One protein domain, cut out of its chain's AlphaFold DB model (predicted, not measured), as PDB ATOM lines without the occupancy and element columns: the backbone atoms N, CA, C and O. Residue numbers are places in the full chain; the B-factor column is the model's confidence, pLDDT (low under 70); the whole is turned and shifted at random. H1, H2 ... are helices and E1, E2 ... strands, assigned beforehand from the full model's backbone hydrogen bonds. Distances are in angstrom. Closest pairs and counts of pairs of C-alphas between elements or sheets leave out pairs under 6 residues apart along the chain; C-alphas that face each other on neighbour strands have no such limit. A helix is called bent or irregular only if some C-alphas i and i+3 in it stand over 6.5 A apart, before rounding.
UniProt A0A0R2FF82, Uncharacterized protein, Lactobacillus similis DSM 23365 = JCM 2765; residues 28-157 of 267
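What this domain is: This is residues 28 to 157 of the 267 residues of an uncharacterized protein of Lactobacillus similis DSM 23365 = JCM 2765 (UniProt A0A0R2FF82). A long, strongly twisted ribbon of antiparallel strands, E3, E4 and E5, makes one side of the domain, and over against it is a small body in which the strand hairpin E1 and E2 packs with the helical hairpin H1 and H2. Short helices stand at the two ends, H4 at one and H3 with H5 at the other. The 130 printed residues hold five named helices and five named strands, in the order E1 E2 H1 H2 H3 E3 H4 E4 E5 H5; the larger sheet has the order E3, E4, E5, and the class is mixed, helices and strands. The whole is compact, with a radius of gyration of the C-alphas of 15.9 A and spans of 43 by 36 by 23 A.

Where its parts are: In the larger sheet, E3 is residues 80 to 88, 24.7 A long, E4 is 116 to 126, 28.9 A, and E5 is 129 to 133, 12.4 A. E1, residues 28 to 31, 9.8 A, begins at C-alpha 28 (219.095, 280.672, 154.942), and E2 is residues 37 to 43, 15.1 A. H1 is residues 44 to 55, 17.4 A, and irregular, with C-alphas 45 and 48 7.1 A apart. H2 is residues 60 to 68, 10.4 A; H3, 74 to 78, 6.2 A; H4, 98 to 104, 10.6 A. H5, residues 146 to 151, 8.5 A, ends at C-alpha 151 (192.733, 280.787, 150.675).

How they stand to each other: E4 is the inner strand and bends by 53 degrees at residue 119. E3 and E4 are antiparallel at 152 degrees, with N 85 and O 119 at 2.8 A. E4 and E5 form a hairpin at 118 degrees, with N 131 and O 124 at 2.7 A. Residues 119 to 120 of E4 also pair, antiparallel, with residues 138 to 139. H3 only grazes this sheet, and touches H5, the closest C-alphas being those of Ala 74 and Tyr 151, 5.0 A apart. E1 and E2 form a hairpin at 164 degrees, with N 30 and O 39 at 2.8 A. The closest C-alphas of E2 and H2 are those of Leu 39 and Pro 60, 6.4 A apart. H1 and H2, a helical hairpin, touch at Val 50 and Ile 63, their closest C-alphas, 6.5 A apart, at a shallow tilt of 33 degrees, only just short of steep, opposite ways. H4 touches no helix and is not on the larger sheet. Every O i to N i+4 pair is within hydrogen-bond range in H2, H3 and H5, against 6 of 8 in H1 and 2 of 3 in H4.

The domain as a whole: The two C-alphas farthest apart are those of Ala 33 and Asn 127, 48.3 A. The printed part has no cut. The links H4 to E4 and E5 to H5 are long. The mean pLDDT of the printed part is 80.7, and residue 35 and residues 153 to 157 are under 70.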
ATOM      1  N   TYR A  28     218.236 281.811 154.653       82.25
ATOM      2  CA  TYR A  28     219.095 280.672 154.942       82.25
ATOM      3  C   TYR A  28     218.521 279.395 154.343       82.25
ATOM      4  O   TYR A  28     217.323 279.128 154.446       82.25
ATOM      5  N   ASP A  29     219.402 278.561 153.808       84.75
ATOM      6  CA  ASP A  29     219.061 277.206 153.397       84.75
ATOM      7  C   ASP A  29     219.606 276.207 154.420       84.75
ATOM      8  O   ASP A  29     220.744 276.312 154.881       84.75
ATOM      9  N   VAL A  30     218.807 275.195 154.748       83.75
ATOM     10  CA  VAL A  30     219.247 274.032 155.518       83.75
ATOM     11  C   VAL A  30     219.473 272.879 154.555       83.75
ATOM     12  O   VAL A  30     218.579 272.511 153.795       83.75
ATOM     13  N   ARG A  31     220.666 272.284 154.614       83.44
ATOM     14  CA  ARG A  31     221.077 271.163 153.760       83.44
ATOM     15  C   ARG A  31     221.338 269.906 154.575       83.44
ATOM     16  O   ARG A  31     221.703 269.981 155.747       83.44
ATOM     17  N   ASP A  32     221.145 268.752 153.953       79.38
ATOM     18  CA  ASP A  32     221.501 267.467 154.542       79.38
ATOM     19  C   ASP A  32     223.004 267.159 154.393       79.38
ATOM     20  O   ASP A  32     223.769 267.900 153.774       79.38
ATOM     21  N   ALA A  33     223.441 266.023 154.944       73.44
ATOM     22  CA  ALA A  33     224.838 265.585 154.886       73.44
ATOM     23  C   ALA A  33     225.349 265.285 153.462       73.44
ATOM     24  O   ALA A  33     226.552 265.128 153.261       73.44
ATOM     25  N   THR A  34     224.452 265.170 152.482       73.44
ATOM     26  CA  THR A  34     224.786 264.967 151.068       73.44
ATOM     27  C   THR A  34     224.817 266.277 150.277       73.44
ATOM     28  O   THR A  34     225.160 266.263 149.097       73.44
ATOM     29  N   GLY A  35     224.511 267.403 150.929       69.19
ATOM     30  CA  GLY A  35     224.477 268.731 150.326       69.19
ATOM     31  C   GLY A  35     223.157 269.067 149.633       69.19
ATOM     32  O   GLY A  35     223.066 270.133 149.028       69.19
ATOM     33  N   HIS A  36     222.136 268.207 149.720       75.62
ATOM     34  CA  HIS A  36     220.817 268.518 149.175       75.62
ATOM     35  C   HIS A  36     220.078 269.480 150.102       75.62
ATOM     36  O   HIS A  36     220.109 269.330 151.326       75.62
ATOM     37  N   ALA A  37     219.401 270.466 149.516       76.75
ATOM     38  CA  ALA A  37     218.555 271.380 150.265       76.75
ATOM     39  C   ALA A  37     217.330 270.651 150.831       76.75
ATOM     40  O   ALA A  37     216.617 269.947 150.120       76.75
ATOM     41  N   VAL A  38     217.120 270.811 152.136       83.25
ATOM     42  CA  VAL A  38     216.012 270.233 152.907       83.25
ATOM     43  C   VAL A  38     214.908 271.269 153.103       83.25
ATOM     44  O   VAL A  38     213.727 270.945 153.013       83.25
ATOM     45  N   LEU A  39     215.305 272.507 153.395       83.81
ATOM     46  CA  LEU A  39     214.454 273.689 153.486       83.81
ATOM     47  C   LEU A  39     215.250 274.873 152.948       83.81
ATOM     48  O   LEU A  39     216.431 275.001 153.266       83.81
ATOM     49  N   THR A  40     214.608 275.738 152.174       83.19
ATOM     50  CA  THR A  40     215.256 276.879 151.523       83.19
ATOM     51  C   THR A  40     214.557 278.187 151.856       83.19
ATOM     52  O   THR A  40     213.392 278.192 152.259       83.19
ATOM     53  N   ALA A  41     215.275 279.295 151.677       79.50
ATOM     54  CA  ALA A  41     214.782 280.655 151.888       79.50
ATOM     55  C   ALA A  41     214.168 280.902 153.284       79.50
ATOM     56  O   ALA A  41     213.144 281.569 153.427       79.50
ATOM     57  N   ILE A  42     214.784 280.359 154.336       84.06
ATOM     58  CA  ILE A  42     214.332 280.537 155.720       84.06
ATOM     59  C   ILE A  42     214.749 281.931 156.206       84.06
ATOM     60  O   ILE A  42     215.951 282.182 156.297       84.06
ATOM     61  N   PRO A  43     213.818 282.826 156.583       83.06
ATOM     62  CA  PRO A  43     214.183 284.115 157.166       83.06
ATOM     63  C   PRO A  43     214.920 283.925 158.493       83.06
ATOM     64  O   PRO A  43     214.573 283.026 159.269       83.06
ATOM     65  N   LEU A  44     215.871 284.811 158.813       82.25
ATOM     66  CA  LEU A  44     216.619 284.750 160.080       82.25
ATOM     67  C   LEU A  44     215.703 284.616 161.307       82.25
ATOM     68  O   LEU A  44     215.986 283.827 162.208       82.25
ATOM     69  N   ALA A  45     214.591 285.357 161.328       82.06
ATOM     70  CA  ALA A  45     213.628 285.322 162.426       82.06
ATOM     71  C   ALA A  45     213.077 283.905 162.664       82.06
ATOM     72  O   ALA A  45     212.997 283.459 163.806       82.06
ATOM     73  N   SER A  46     212.771 283.162 161.598       85.88
ATOM     74  CA  SER A  46     212.202 281.813 161.678       85.88
ATOM     75  C   SER A  46     213.254 280.717 161.872       85.88
ATOM     76  O   SER A  46     212.899 279.597 162.252       85.88
ATOM     77  N   LEU A  47     214.539 281.012 161.647       85.94
ATOM     78  CA  LEU A  47     215.618 280.019 161.630       85.94
ATOM     79  C   LEU A  47     215.701 279.208 162.930       85.94
ATOM     80  O   LEU A  47     215.766 277.981 162.887       85.94
ATOM     81  N   GLY A  48     215.628 279.862 164.093       86.38
ATOM     82  CA  GLY A  48     215.690 279.175 165.389       86.38
ATOM     83  C   GLY A  48     214.557 278.160 165.583       86.38
ATOM     84  O   GLY A  48     214.792 277.029 166.015       86.38
ATOM     85  N   ALA A  49     213.333 278.536 165.205       89.12
ATOM     86  CA  ALA A  49     212.173 277.655 165.283       89.12
ATOM     87  C   ALA A  49     212.253 276.503 164.271       89.12
ATOM     88  O   ALA A  49     211.968 275.361 164.626       89.12
ATOM     89  N   VAL A  50     212.709 276.772 163.045       89.06
ATOM     90  CA  VAL A  50     212.920 275.744 162.014       89.06
ATOM     91  C   VAL A  50     213.935 274.697 162.473       89.06
ATOM     92  O   VAL A  50     213.651 273.499 162.412       89.06
ATOM     93  N   LEU A  51     215.091 275.129 162.982       87.62
ATOM     94  CA  LEU A  51     216.136 274.224 163.468       87.62
ATOM     95  C   LEU A  51     215.649 273.380 164.652       87.62
ATOM     96  O   LEU A  51     215.906 272.177 164.698       87.62
ATOM     97  N   LEU A  52     214.890 273.972 165.581       87.81
ATOM     98  CA  LEU A  52     214.265 273.230 166.675       87.81
ATOM     99  C   LEU A  52     213.294 272.159 166.155       87.81
ATOM    100  O   LEU A  52     213.347 271.016 166.604       87.81
ATOM    101  N   CYS A  53     212.434 272.497 165.196       88.38
ATOM    102  CA  CYS A  53     211.501 271.542 164.603       88.38
ATOM    103  C   CYS A  53     212.225 270.363 163.933       88.38
ATOM    104  O   CYS A  53     211.816 269.213 164.099       88.38
ATOM    105  N   LEU A  54     213.335 270.627 163.234       87.19
ATOM    106  CA  LEU A  54     214.181 269.575 162.662       87.19
ATOM    107  C   LEU A  54     214.785 268.675 163.752       87.19
ATOM    108  O   LEU A  54     214.743 267.453 163.621       87.19
ATOM    109  N   LEU A  55     215.269 269.244 164.863       85.56
ATOM    110  CA  LEU A  55     215.759 268.467 166.014       85.56
ATOM    111  C   LEU A  55     214.664 267.600 166.650       85.56
ATOM    112  O   LEU A  55     214.935 266.493 167.114       85.56
ATOM    113  N   LEU A  56     213.417 268.071 166.631       84.44
ATOM    114  CA  LEU A  56     212.237 267.311 167.050       84.44
ATOM    115  C   LEU A  56     211.774 266.285 165.999       84.44
ATOM    116  O   LEU A  56     210.727 265.664 166.173       84.44
ATOM    117  N   SER A  57     212.562 266.064 164.939       85.19
ATOM    118  CA  SER A  57     212.289 265.108 163.858       85.19
ATOM    119  C   SER A  57     210.993 265.403 163.094       85.19
ATOM    120  O   SER A  57     210.328 264.495 162.592       85.19
ATOM    121  N   MET A  58     210.615 266.680 163.000       85.56
ATOM    122  CA  MET A  58     209.478 267.101 162.189       85.56
ATOM    123  C   MET A  58     209.842 267.051 160.702       85.56
ATOM    124  O   MET A  58     210.969 267.349 160.305       85.56
ATOM    125  N   ARG A  59     208.872 266.680 159.860       86.50
ATOM    126  CA  ARG A  59     209.082 266.606 158.407       86.50
ATOM    127  C   ARG A  59     209.266 268.013 157.821       86.50
ATOM    128  O   ARG A  59     208.434 268.867 158.134       86.50
ATOM    129  N   PRO A  60     210.238 268.240 156.916       87.12
ATOM    130  CA  PRO A  60     210.485 269.545 156.290       87.12
ATOM    131  C   PRO A  60     209.227 270.194 155.708       87.12
ATOM    132  O   PRO A  60     208.897 271.322 156.049       87.12
ATOM    133  N   GLU A  61     208.435 269.439 154.947       84.19
ATOM    134  CA  GLU A  61     207.171 269.919 154.370       84.19
ATOM    135  C   GLU A  61     206.184 270.420 155.444       84.19
ATOM    136  O   GLU A  61     205.395 271.332 155.216       84.19
ATOM    137  N   THR A  62     206.173 269.808 156.631       84.94
ATOM    138  CA  THR A  62     205.327 270.264 157.741       84.94
ATOM    139  C   THR A  62     205.902 271.506 158.416       84.94
ATOM    140  O   THR A  62     205.139 272.382 158.812       84.94
ATOM    141  N   ILE A  63     207.228 271.614 158.508       87.25
ATOM    142  CA  ILE A  63     207.911 272.806 159.023       87.25
ATOM    143  C   ILE A  63     207.639 274.005 158.112       87.25
ATOM    144  O   ILE A  63     207.256 275.058 158.614       87.25
ATOM    145  N   ALA A  64     207.765 273.828 156.794       86.38
ATOM    146  CA  ALA A  64     207.466 274.862 155.809       86.38
ATOM    147  C   ALA A  64     206.026 275.368 155.965       86.38
ATOM    148  O   ALA A  64     205.806 276.558 156.172       86.38
ATOM    149  N   ARG A  65     205.059 274.445 156.016       82.00
ATOM    150  CA  ARG A  65     203.641 274.755 156.260       82.00
ATOM    151  C   ARG A  65     203.382 275.507 157.560       82.00
ATOM    152  O   ARG A  65     202.531 276.387 157.595       82.00
ATOM    153  N   LEU A  66     204.064 275.121 158.636       82.81
ATOM    154  CA  LEU A  66     203.843 275.706 159.951       82.81
ATOM    155  C   LEU A  66     204.491 277.089 160.068       82.81
ATOM    156  O   LEU A  66     203.861 277.989 160.611       82.81
ATOM    157  N   LEU A  67     205.733 277.256 159.610       84.88
ATOM    158  CA  LEU A  67     206.583 278.403 159.966       84.88
ATOM    159  C   LEU A  67     206.974 279.306 158.793       84.88
ATOM    160  O   LEU A  67     207.336 280.456 159.026       84.88
ATOM    161  N   LEU A  68     206.963 278.795 157.562       84.69
ATOM    162  CA  LEU A  68     207.501 279.514 156.403       84.69
ATOM    163  C   LEU A  68     206.399 279.994 155.467       84.69
ATOM    164  O   LEU A  68     206.496 281.096 154.944       84.69
ATOM    165  N   TRP A  69     205.331 279.218 155.296       84.94
ATOM    166  CA  TRP A  69     204.222 279.600 154.436       84.94
ATOM    167  C   TRP A  69     203.467 280.834 154.966       84.94
ATOM    168  O   TRP A  69     203.395 281.049 156.181       84.94
ATOM    169  N   PRO A  70     202.869 281.639 154.068       79.62
ATOM    170  CA  PRO A  70     202.030 282.775 154.421       79.62
ATOM    171  C   PRO A  70     200.929 282.392 155.408       79.62
ATOM    172  O   PRO A  70     200.092 281.529 155.131       79.62
ATOM    173  N   ARG A  71     200.889 283.098 156.538       75.75
ATOM    174  CA  ARG A  71     199.806 283.022 157.522       75.75
ATOM    175  C   ARG A  71     198.813 284.158 157.289       75.75
ATOM    176  O   ARG A  71     198.634 285.007 158.152       75.75
ATOM    177  N   LEU A  72     198.225 284.175 156.096       75.31
ATOM    178  CA  LEU A  72     197.220 285.160 155.709       75.31
ATOM    179  C   LEU A  72     195.818 284.573 155.859       75.31
ATOM    180  O   LEU A  72     195.580 283.398 155.563       75.31
ATOM    181  N   SER A  73     194.890 285.404 156.307       73.44
ATOM    182  CA  SER A  73     193.457 285.151 156.233       73.44
ATOM    183  C   SER A  73     192.955 285.256 154.789       73.44
ATOM    184  O   SER A  73     193.604 285.840 153.921       73.44
ATOM    185  N   ALA A  74     191.772 284.702 154.515       73.69
ATOM    186  CA  ALA A  74     191.161 284.812 153.191       73.69
ATOM    187  C   ALA A  74     190.910 286.278 152.773       73.69
ATOM    188  O   ALA A  74     191.049 286.598 151.598       73.69
ATOM    189  N   GLU A  75     190.596 287.154 153.733       75.75
ATOM    190  CA  GLU A  75     190.389 288.596 153.524       75.75
ATOM    191  C   GLU A  75     191.693 289.314 153.141       75.75
ATOM    192  O   GLU A  75     191.726 290.089 152.185       75.75
ATOM    193  N   GLU A  76     192.796 288.991 153.825       78.75
ATOM    194  CA  GLU A  76     194.122 289.512 153.471       78.75
ATOM    195  C   GLU A  76     194.566 289.021 152.089       78.75
ATOM    196  O   GLU A  76     195.141 289.788 151.327       78.75
ATOM    197  N   VAL A  77     194.278 287.766 151.723       80.88
ATOM    198  CA  VAL A  77     194.593 287.249 150.378       80.88
ATOM    199  C   VAL A  77     193.752 287.931 149.294       80.88
ATOM    200  O   VAL A  77     194.268 288.184 148.208       80.88
ATOM    201  N   GLU A  78     192.476 288.230 149.556       80.12
ATOM    202  CA  GLU A  78     191.574 288.879 148.590       80.12
ATOM    203  C   GLU A  78     192.002 290.314 148.245       80.12
ATOM    204  O   GLU A  78     191.764 290.779 147.131       80.12
ATOM    205  N   THR A  79     192.651 291.001 149.184       81.56
ATOM    206  CA  THR A  79     193.055 292.412 149.066       81.56
ATOM    207  C   THR A  79     194.553 292.604 148.811       81.56
ATOM    208  O   THR A  79     195.037 293.737 148.782       81.56
ATOM    209  N   ALA A  80     195.304 291.516 148.630       84.88
ATOM    210  CA  ALA A  80     196.745 291.551 148.436       84.88
ATOM    211  C   ALA A  80     197.163 291.400 146.970       84.88
ATOM    212  O   ALA A  80     196.595 290.625 146.201       84.88
ATOM    213  N   ALA A  81     198.272 292.052 146.629       87.88
ATOM    214  CA  ALA A  81     198.983 291.829 145.381       87.88
ATOM    215  C   ALA A  81     200.024 290.718 145.570       87.88
ATOM    216  O   ALA A  81     200.862 290.782 146.471       87.88
ATOM    217  N   LEU A  82     200.016 289.710 144.695       89.00
ATOM    218  CA  LEU A  82     201.080 288.708 144.637       89.00
ATOM    219  C   LEU A  82     202.183 289.187 143.688       89.00
ATOM    220  O   LEU A  82     201.967 289.291 142.480       89.00
ATOM    221  N   ILE A  83     203.367 289.466 144.229       88.38
ATOM    222  CA  ILE A  83     204.516 289.975 143.472       88.38
ATOM    223  C   ILE A  83     205.516 288.847 143.226       88.38
ATOM    224  O   ILE A  83     205.838 288.102 144.149       88.38
ATOM    225  N   TYR A  84     206.018 288.753 141.994       89.00
ATOM    226  CA  TYR A  84     207.188 287.950 141.639       89.00
ATOM    227  C   TYR A  84     208.462 288.774 141.844       89.00
ATOM    228  O   TYR A  84     208.570 289.884 141.315       89.00
ATOM    229  N   HIS A  85     209.410 288.216 142.587       85.50
ATOM    230  CA  HIS A  85     210.709 288.807 142.889       85.50
ATOM    231  C   HIS A  85     211.821 288.010 142.220       85.50
ATOM    232  O   HIS A  85     211.753 286.784 142.111       85.50
ATOM    233  N   GLU A  86     212.844 288.737 141.790       87.06
ATOM    234  CA  GLU A  86     214.073 288.199 141.227       87.06
ATOM    235  C   GLU A  86     215.236 288.970 141.846       87.06
ATOM    236  O   GLU A  86     215.473 290.131 141.504       87.06
ATOM    237  N   ASP A  87     215.933 288.322 142.774       84.19
ATOM    238  CA  ASP A  87     216.968 288.952 143.580       84.19
ATOM    239  C   ASP A  87     218.310 288.261 143.396       84.19
ATOM    240  O   ASP A  87     218.416 287.035 143.369       84.19
ATOM    241  N   TYR A  88     219.364 289.067 143.310       84.94
ATOM    242  CA  TYR A  88     220.727 288.559 143.347       84.94
ATOM    243  C   TYR A  88     221.122 288.217 144.784       84.94
ATOM    244  O   TYR A  88     220.903 289.017 145.696       84.94
ATOM    245  N   CYS A  89     221.773 287.076 144.985       81.25
ATOM    246  CA  CYS A  89     222.225 286.604 146.287       81.25
ATOM    247  C   CYS A  89     223.757 286.534 146.384       81.25
ATOM    248  O   CYS A  89     224.499 286.751 145.423       81.25
ATOM    249  N   SER A  90     224.260 286.304 147.596       83.31
ATOM    250  CA  SER A  90     225.682 286.019 147.809       83.31
ATOM    251  C   SER A  90     226.022 284.573 147.424       83.31
ATOM    252  O   SER A  90     225.135 283.741 147.247       83.31
ATOM    253  N   ALA A  91     227.313 284.259 147.304       81.69
ATOM    254  CA  ALA A  91     227.745 282.869 147.178       81.69
ATOM    255  C   ALA A  91     227.418 282.075 148.453       81.69
ATOM    256  O   ALA A  91     227.502 282.610 149.561       81.69
ATOM    257  N   GLU A  92     227.113 280.784 148.293       78.75
ATOM    258  CA  GLU A  92     226.836 279.889 149.419       78.75
ATOM    259  C   GLU A  92     227.967 279.918 150.454       78.75
ATOM    260  O   GLU A  92     229.157 279.839 150.123       78.75
ATOM    261  N   ARG A  93     227.585 279.993 151.731       80.69
ATOM    262  CA  ARG A  93     228.526 279.969 152.845       80.69
ATOM    263  C   ARG A  93     228.008 279.092 153.969       80.69
ATOM    264  O   ARG A  93     226.873 279.227 154.411       80.69
ATOM    265  N   GLU A  94     228.872 278.203 154.437       82.31
ATOM    266  CA  GLU A  94     228.570 277.352 155.580       82.31
ATOM    267  C   GLU A  94     228.475 278.194 156.861       82.31
ATOM    268  O   GLU A  94     229.335 279.037 157.135       82.31
ATOM    269  N   VAL A  95     227.425 277.946 157.645       80.75
ATOM    270  CA  VAL A  95     227.194 278.557 158.956       80.75
ATOM    271  C   VAL A  95     227.382 277.475 160.011       80.75
ATOM    272  O   VAL A  95     226.575 276.556 160.120       80.75
ATOM    273  N   THR A  96     228.451 277.582 160.799       78.19
ATOM    274  CA  THR A  96     228.786 276.598 161.847       78.19
ATOM    275  C   THR A  96     228.694 277.183 163.252       78.19
ATOM    276  O   THR A  96     228.528 276.457 164.233       78.19
ATOM    277  N   THR A  97     228.790 278.506 163.361       75.94
ATOM    278  CA  THR A  97     228.793 279.248 164.618       75.94
ATOM    279  C   THR A  97     227.791 280.397 164.585       75.94
ATOM    280  O   THR A  97     227.402 280.885 163.526       75.94
ATOM    281  N   VAL A  98     227.417 280.901 165.763       74.38
ATOM    282  CA  VAL A  98     226.592 282.119 165.879       74.38
ATOM    283  C   VAL A  98     227.296 283.326 165.252       74.38
ATOM    284  O   VAL A  98     226.650 284.181 164.656       74.38
ATOM    285  N   SER A  99     228.628 283.393 165.338       76.81
ATOM    286  CA  SER A  99     229.399 284.461 164.697       76.81
ATOM    287  C   SER A  99     229.280 284.437 163.176       76.81
ATOM    288  O   SER A  99     229.299 285.506 162.573       76.81
ATOM    289  N   ASP A 100     229.103 283.263 162.561       78.62
ATOM    290  CA  ASP A 100     228.899 283.161 161.114       78.62
ATOM    291  C   ASP A 100     227.595 283.848 160.685       78.62
ATOM    292  O   ASP A 100     227.596 284.539 159.672       78.62
ATOM    293  N   LEU A 101     226.525 283.768 161.492       75.81
ATOM    294  CA  LEU A 101     225.255 284.461 161.217       75.81
ATOM    295  C   LEU A 101     225.448 285.978 161.097       75.81
ATOM    296  O   LEU A 101     224.924 286.605 160.184       75.81
ATOM    297  N   HIS A 102     226.262 286.575 161.973       74.56
ATOM    298  CA  HIS A 102     226.537 288.015 161.932       74.56
ATOM    299  C   HIS A 102     227.372 288.449 160.721       74.56
ATOM    300  O   HIS A 102     227.393 289.630 160.386       74.56
ATOM    301  N   LEU A 103     228.073 287.520 160.068       75.62
ATOM    302  CA  LEU A 103     228.849 287.811 158.863       75.62
ATOM    303  C   LEU A 103     227.988 287.795 157.594       75.62
ATOM    304  O   LEU A 103     228.439 288.325 156.578       75.62
ATOM    305  N   MET A 104     226.783 287.212 157.641       74.12
ATOM    306  CA  MET A 104     225.909 287.045 156.473       74.12
ATOM    307  C   MET A 104     225.436 288.384 155.904       74.12
ATOM    308  O   MET A 104     225.604 288.616 154.710       74.12
ATOM    309  N   ALA A 105     225.015 289.310 156.771       71.56
ATOM    310  CA  ALA A 105     224.581 290.664 156.402       71.56
ATOM    311  C   ALA A 105     225.669 291.515 155.707       71.56
ATOM    312  O   ALA A 105     225.429 292.640 155.271       71.56
ATOM    313  N   HIS A 106     226.909 291.023 155.651       78.50
ATOM    314  CA  HIS A 106     228.042 291.700 155.023       78.50
ATOM    315  C   HIS A 106     228.607 290.934 153.828       78.50
ATOM    316  O   HIS A 106     229.637 291.334 153.273       78.50
ATOM    317  N   LEU A 107     227.976 289.826 153.429       81.50
ATOM    318  CA  LEU A 107     228.424 289.078 152.269       81.50
ATOM    319  C   LEU A 107     228.167 289.869 150.983       81.50
ATOM    320  O   LEU A 107     227.116 290.488 150.819       81.50
ATOM    321  N   PRO A 108     229.126 289.861 150.043       83.62
ATOM    322  CA  PRO A 108     228.933 290.524 148.771       83.62
ATOM    323  C   PRO A 108     227.878 289.780 147.949       83.62
ATOM    324  O   PRO A 108     227.988 288.575 147.720       83.62
ATOM    325  N   VAL A 109     226.895 290.527 147.454       85.06
ATOM    326  CA  VAL A 109     225.930 290.038 146.466       85.06
ATOM    327  C   VAL A 109     226.637 289.812 145.129       85.06
ATOM    328  O   VAL A 109     227.300 290.715 144.602       85.06
ATOM    329  N   VAL A 110     226.481 288.613 144.575       86.31
ATOM    330  CA  VAL A 110     227.033 288.213 143.282       86.31
ATOM    331  C   VAL A 110     225.977 288.464 142.209       86.31
ATOM    332  O   VAL A 110     224.843 288.020 142.322       86.31
ATOM    333  N   LYS A 111     226.333 289.227 141.172       88.38
ATOM    334  CA  LYS A 111     225.395 289.679 140.132       88.38
ATOM    335  C   LYS A 111     225.557 288.886 138.842       88.38
ATOM    336  O   LYS A 111     226.010 289.434 137.835       88.38
ATOM    337  N   ASP A 112     225.245 287.601 138.901       87.50
ATOM    338  CA  ASP A 112     225.188 286.715 137.740       87.50
ATOM    339  C   ASP A 112     223.977 285.776 137.827       87.50
ATOM    340  O   ASP A 112     223.382 285.632 138.892       87.50
ATOM    341  N   ASP A 113     223.620 285.149 136.704       85.44
ATOM    342  CA  ASP A 113     222.426 284.302 136.580       85.44
ATOM    343  C   ASP A 113     222.431 283.088 137.529       85.44
ATOM    344  O   ASP A 113     221.373 282.553 137.849       85.44
ATOM    345  N   ALA A 114     223.607 282.624 137.970       83.94
ATOM    346  CA  ALA A 114     223.716 281.481 138.878       83.94
ATOM    347  C   ALA A 114     223.422 281.858 140.339       83.94
ATOM    348  O   ALA A 114     223.149 280.976 141.149       83.94
ATOM    349  N   HIS A 115     223.464 283.151 140.660       84.25
ATOM    350  CA  HIS A 115     223.179 283.705 141.982       84.25
ATOM    351  C   HIS A 115     221.893 284.532 141.963       84.25
ATOM    352  O   HIS A 115     221.794 285.554 142.634       84.25
ATOM    353  N   VAL A 116     220.912 284.107 141.168       84.62
ATOM    354  CA  VAL A 116     219.567 284.678 141.172       84.62
ATOM    355  C   VAL A 116     218.641 283.747 141.941       84.62
ATOM    356  O   VAL A 116     218.527 282.563 141.622       84.62
ATOM    357  N   THR A 117     217.954 284.293 142.940       80.69
ATOM    358  CA  THR A 117     216.823 283.640 143.592       80.69
ATOM    359  C   THR A 117     215.524 284.256 143.100       80.69
ATOM    360  O   THR A 117     215.436 285.455 142.837       80.69
ATOM    361  N   THR A 118     214.504 283.420 142.965       85.50
ATOM    362  CA  THR A 118     213.189 283.834 142.478       85.50
ATOM    363  C   THR A 118     212.125 283.318 143.419       85.50
ATOM    364  O   THR A 118     212.128 282.129 143.760       85.50
ATOM    365  N   TYR A 119     211.209 284.187 143.814       86.38
ATOM    366  CA  TYR A 119     210.144 283.837 144.741       86.38
ATOM    367  C   TYR A 119     208.932 284.741 144.541       86.38
ATOM    368  O   TYR A 119     208.985 285.766 143.865       86.38
ATOM    369  N   PHE A 120     207.821 284.359 145.153       88.56
ATOM    370  CA  PHE A 120     206.599 285.144 145.199       88.56
ATOM    371  C   PHE A 120     206.347 285.648 146.612       88.56
ATOM    372  O   PHE A 120     206.722 285.003 147.584       88.56
ATOM    373  N   GLN A 121     205.688 286.788 146.759       86.81
ATOM    374  CA  GLN A 121     205.343 287.319 148.074       86.81
ATOM    375  C   GLN A 121     204.056 288.126 147.989       86.81
ATOM    376  O   GLN A 121     203.859 288.872 147.027       86.81
ATOM    377  N   PHE A 122     203.182 287.991 148.984       86.94
ATOM    378  CA  PHE A 122     202.001 288.837 149.093       86.94
ATOM    379  C   PHE A 122     202.381 290.194 149.674       86.94
ATOM    380  O   PHE A 122     203.141 290.279 150.641       86.94
ATOM    381  N   HIS A 123     201.839 291.250 149.080       86.06
ATOM    382  CA  HIS A 123     202.004 292.641 149.488       86.06
ATOM    383  C   HIS A 123     200.625 293.272 149.682       86.06
ATOM    384  O   HIS A 123     199.682 292.886 148.991       86.06
ATOM    385  N   HIS A 124     200.492 294.254 150.580       79.19
ATOM    386  CA  HIS A 124     199.238 295.014 150.651       79.19
ATOM    387  C   HIS A 124     198.984 295.711 149.314       79.19
ATOM    388  O   HIS A 124     199.913 296.276 148.742       79.19
ATOM    389  N   GLU A 125     197.741 295.741 148.839       80.12
ATOM    390  CA  GLU A 125     197.369 296.522 147.662       80.12
ATOM    391  C   GLU A 125     196.480 297.701 148.062       80.12
ATOM    392  O   GLU A 125     195.452 297.549 148.718       80.12
ATOM    393  N   VAL A 126     196.867 298.913 147.663       75.25
ATOM    394  CA  VAL A 126     196.067 300.124 147.871       75.25
ATOM    395  C   VAL A 126     196.042 300.909 146.568       75.25
ATOM    396  O   VAL A 126     197.086 301.288 146.052       75.25
ATOM    397  N   ASN A 127     194.850 301.189 146.036       77.44
ATOM    398  CA  ASN A 127     194.674 301.919 144.771       77.44
ATOM    399  C   ASN A 127     195.468 301.318 143.587       77.44
ATOM    400  O   ASN A 127     195.995 302.064 142.763       77.44
ATOM    401  N   ASN A 128     195.530 299.983 143.493       75.81
ATOM    402  CA  ASN A 128     196.308 299.225 142.500       75.81
ATOM    403  C   ASN A 128     197.833 299.408 142.591       75.81
ATOM    404  O   ASN A 128     198.557 299.152 141.627       75.81
ATOM    405  N   GLU A 129     198.333 299.876 143.730       74.44
ATOM    406  CA  GLU A 129     199.757 299.934 144.025       74.44
ATOM    407  C   GLU A 129     200.063 298.988 145.185       74.44
ATOM    408  O   GLU A 129     199.329 298.945 146.176       74.44
ATOM    409  N   ALA A 130     201.140 298.215 145.054       75.69
ATOM    410  CA  ALA A 130     201.561 297.274 146.078       75.69
ATOM    411  C   ALA A 130     202.487 297.946 147.105       75.69
ATOM    412  O   ALA A 130     203.409 298.683 146.745       75.69
ATOM    413  N   TYR A 131     202.247 297.674 148.386       72.81
ATOM    414  CA  TYR A 131     202.877 298.335 149.522       72.81
ATOM    415  C   TYR A 131     203.331 297.338 150.576       72.81
ATOM    416  O   TYR A 131     202.580 296.998 151.484       72.81
ATOM    417  N   GLY A 132     204.610 296.983 150.527       70.44
ATOM    418  CA  GLY A 132     205.268 296.224 151.581       70.44
ATOM    419  C   GLY A 132     204.776 294.778 151.714       70.44
ATOM    420  O   GLY A 132     203.598 294.479 151.505       70.44
ATOM    421  N   PRO A 133     205.673 293.858 152.092       76.75
ATOM    422  CA  PRO A 133     205.304 292.463 152.231       76.75
ATOM    423  C   PRO A 133     204.392 292.243 153.440       76.75
ATOM    424  O   PRO A 133     204.614 292.802 154.514       76.75
ATOM    425  N   ILE A 134     203.394 291.382 153.261       76.88
ATOM    426  CA  ILE A 134     202.511 290.882 154.329       76.88
ATOM    427  C   ILE A 134     202.702 289.390 154.591       76.88
ATOM    428  O   ILE A 134     202.159 288.844 155.547       76.88
ATOM    429  N   SER A 135     203.486 288.716 153.749       80.19
ATOM    430  CA  SER A 135     203.851 287.318 153.915       80.19
ATOM    431  C   SER A 135     205.355 287.116 153.811       80.19
ATOM    432  O   SER A 135     206.072 287.929 153.234       80.19
ATOM    433  N   ASN A 136     205.816 285.960 154.279       80.31
ATOM    434  CA  ASN A 136     207.118 285.431 153.887       80.31
ATOM    435  C   ASN A 136     207.150 285.114 152.380       80.31
ATOM    436  O   ASN A 136     206.102 285.055 151.719       80.31
ATOM    437  N   ALA A 137     208.356 284.886 151.861       83.62
ATOM    438  CA  ALA A 137     208.580 284.405 150.505       83.62
ATOM    439  C   ALA A 137     207.941 283.021 150.278       83.62
ATOM    440  O   ALA A 137     207.983 282.135 151.131       83.62
ATOM    441  N   ILE A 138     207.364 282.841 149.094       87.06
ATOM    442  CA  ILE A 138     206.796 281.602 148.575       87.06
ATOM    443  C   ILE A 138     207.685 281.169 147.419       87.06
ATOM    444  O   ILE A 138     207.807 281.872 146.415       87.06
ATOM    445  N   LEU A 139     208.307 280.008 147.548       84.31
ATOM    446  CA  LEU A 139     209.166 279.477 146.499       84.31
ATOM    447  C   LEU A 139     208.341 279.091 145.268       84.31
ATOM    448  O   LEU A 139     207.170 278.726 145.375       84.31
ATOM    449  N   ASN A 140     208.962 279.130 144.088       84.25
ATOM    450  CA  ASN A 140     208.287 278.796 142.829       84.25
ATOM    451  C   ASN A 140     207.622 277.410 142.853       84.25
ATOM    452  O   ASN A 140     206.530 277.237 142.314       84.25
ATOM    453  N   GLU A 141     208.269 276.427 143.483       82.62
ATOM    454  CA  GLU A 141     207.754 275.060 143.629       82.62
ATOM    455  C   GLU A 141     206.500 274.971 144.514       82.62
ATOM    456  O   GLU A 141     205.640 274.118 144.291       82.62
ATOM    457  N   ASP A 142     206.352 275.912 145.443       82.69
ATOM    458  CA  ASP A 142     205.257 275.998 146.406       82.69
ATOM    459  C   ASP A 142     204.106 276.905 145.930       82.69
ATOM    460  O   ASP A 142     203.055 276.982 146.573       82.69
ATOM    461  N   LEU A 143     204.258 277.588 144.791       83.88
ATOM    462  CA  LEU A 143     203.307 278.594 144.310       83.88
ATOM    463  C   LEU A 143     201.908 278.036 144.028       83.88
ATOM    464  O   LEU A 143     200.919 278.740 144.193       83.88
ATOM    465  N   LEU A 144     201.789 276.794 143.558       80.56
ATOM    466  CA  LEU A 144     200.478 276.225 143.212       80.56
ATOM    467  C   LEU A 144     199.733 275.691 144.438       80.56
ATOM    468  O   LEU A 144     198.502 275.636 144.458       80.56
ATOM    469  N   THR A 145     200.477 275.266 145.453       80.44
ATOM    470  CA  THR A 145     199.945 274.632 146.658       80.44
ATOM    471  C   THR A 145     199.631 275.664 147.732       80.44
ATOM    472  O   THR A 145     198.584 275.568 148.373       80.44
ATOM    473  N   THR A 146     200.498 276.662 147.896       79.94
ATOM    474  CA  THR A 146     200.457 277.609 149.012       79.94
ATOM    475  C   THR A 146     199.242 278.539 148.956       79.94
ATOM    476  O   THR A 146     198.412 278.438 149.855       79.94
ATOM    477  N   PRO A 147     199.011 279.350 147.901       75.88
ATOM    478  CA  PRO A 147     197.868 280.263 147.835       75.88
ATOM    479  C   PRO A 147     196.527 279.533 147.906       75.88
ATOM    480  O   PRO A 147     195.610 279.983 148.583       75.88
ATOM    481  N   ASN A 148     196.425 278.373 147.248       76.19
ATOM    482  CA  ASN A 148     195.216 277.552 147.253       76.19
ATOM    483  C   ASN A 148     194.869 277.077 148.679       76.19
ATOM    484  O   ASN A 148     193.726 277.168 149.126       76.19
ATOM    485  N   ARG A 149     195.876 276.628 149.436       76.31
ATOM    486  CA  ARG A 149     195.695 276.197 150.829       76.31
ATOM    487  C   ARG A 149     195.457 277.362 151.783       76.31
ATOM    488  O   ARG A 149     194.580 277.237 152.639       76.31
ATOM    489  N   THR A 150     196.183 278.469 151.623       73.31
ATOM    490  CA  THR A 150     195.994 279.697 152.408       73.31
ATOM    491  C   THR A 150     194.569 280.224 152.230       73.31
ATOM    492  O   THR A 150     193.872 280.441 153.216       73.31
ATOM    493  N   TYR A 151     194.082 280.308 150.986       70.88
ATOM    494  CA  TYR A 151     192.733 280.787 150.675       70.88
ATOM    495  C   TYR A 151     191.629 279.899 151.270       70.88
ATOM    496  O   TYR A 151     190.646 280.395 151.817       70.88
ATOM    497  N   HIS A 152     191.789 278.573 151.222       70.31
ATOM    498  CA  HIS A 152     190.784 277.638 151.739       70.31
ATOM    499  C   HIS A 152     190.939 277.279 153.224       70.31
ATOM    500  O   HIS A 152     190.192 276.433 153.715       70.31
ATOM    501  N   SER A 153     191.879 277.896 153.952       63.47
ATOM    502  CA  SER A 153     192.180 277.576 155.360       63.47
ATOM    503  C   SER A 153     192.457 276.082 155.623       63.47
ATOM    504  O   SER A 153     192.158 275.565 156.700       63.47
ATOM    505  N   GLN A 154     193.011 275.357 154.644       62.81
ATOM    506  CA  GLN A 154     193.218 273.904 154.728       62.81
ATOM    507  C   GLN A 154     194.562 273.560 155.387       62.81
ATOM    508  O   GLN A 154     195.554 273.266 154.708       62.81
ATOM    509  N   TYR A 155     194.580 273.561 156.724       62.88
ATOM    510  CA  TYR A 155     195.760 273.259 157.552       62.88
ATOM    511  C   TYR A 155     195.694 271.890 158.265       62.88
ATOM    512  O   TYR A 155     196.429 271.660 159.225       62.88
ATOM    513  N   ASP A 156     194.840 270.972 157.801       55.19
ATOM    514  CA  ASP A 156     194.366 269.802 158.569       55.19
ATOM    515  C   ASP A 156     195.456 268.850 159.121       55.19
ATOM    516  O   ASP A 156     195.233 268.195 160.138       55.19
ATOM    517  N   ASP A 157     196.666 268.830 158.548       60.97
ATOM    518  CA  ASP A 157     197.783 267.981 159.008       60.97
ATOM    519  C   ASP A 157     198.790 268.681 159.945       60.97
ATOM    520  O   ASP A 157     199.771 268.072 160.380       60.97
TER     521      ASP A 157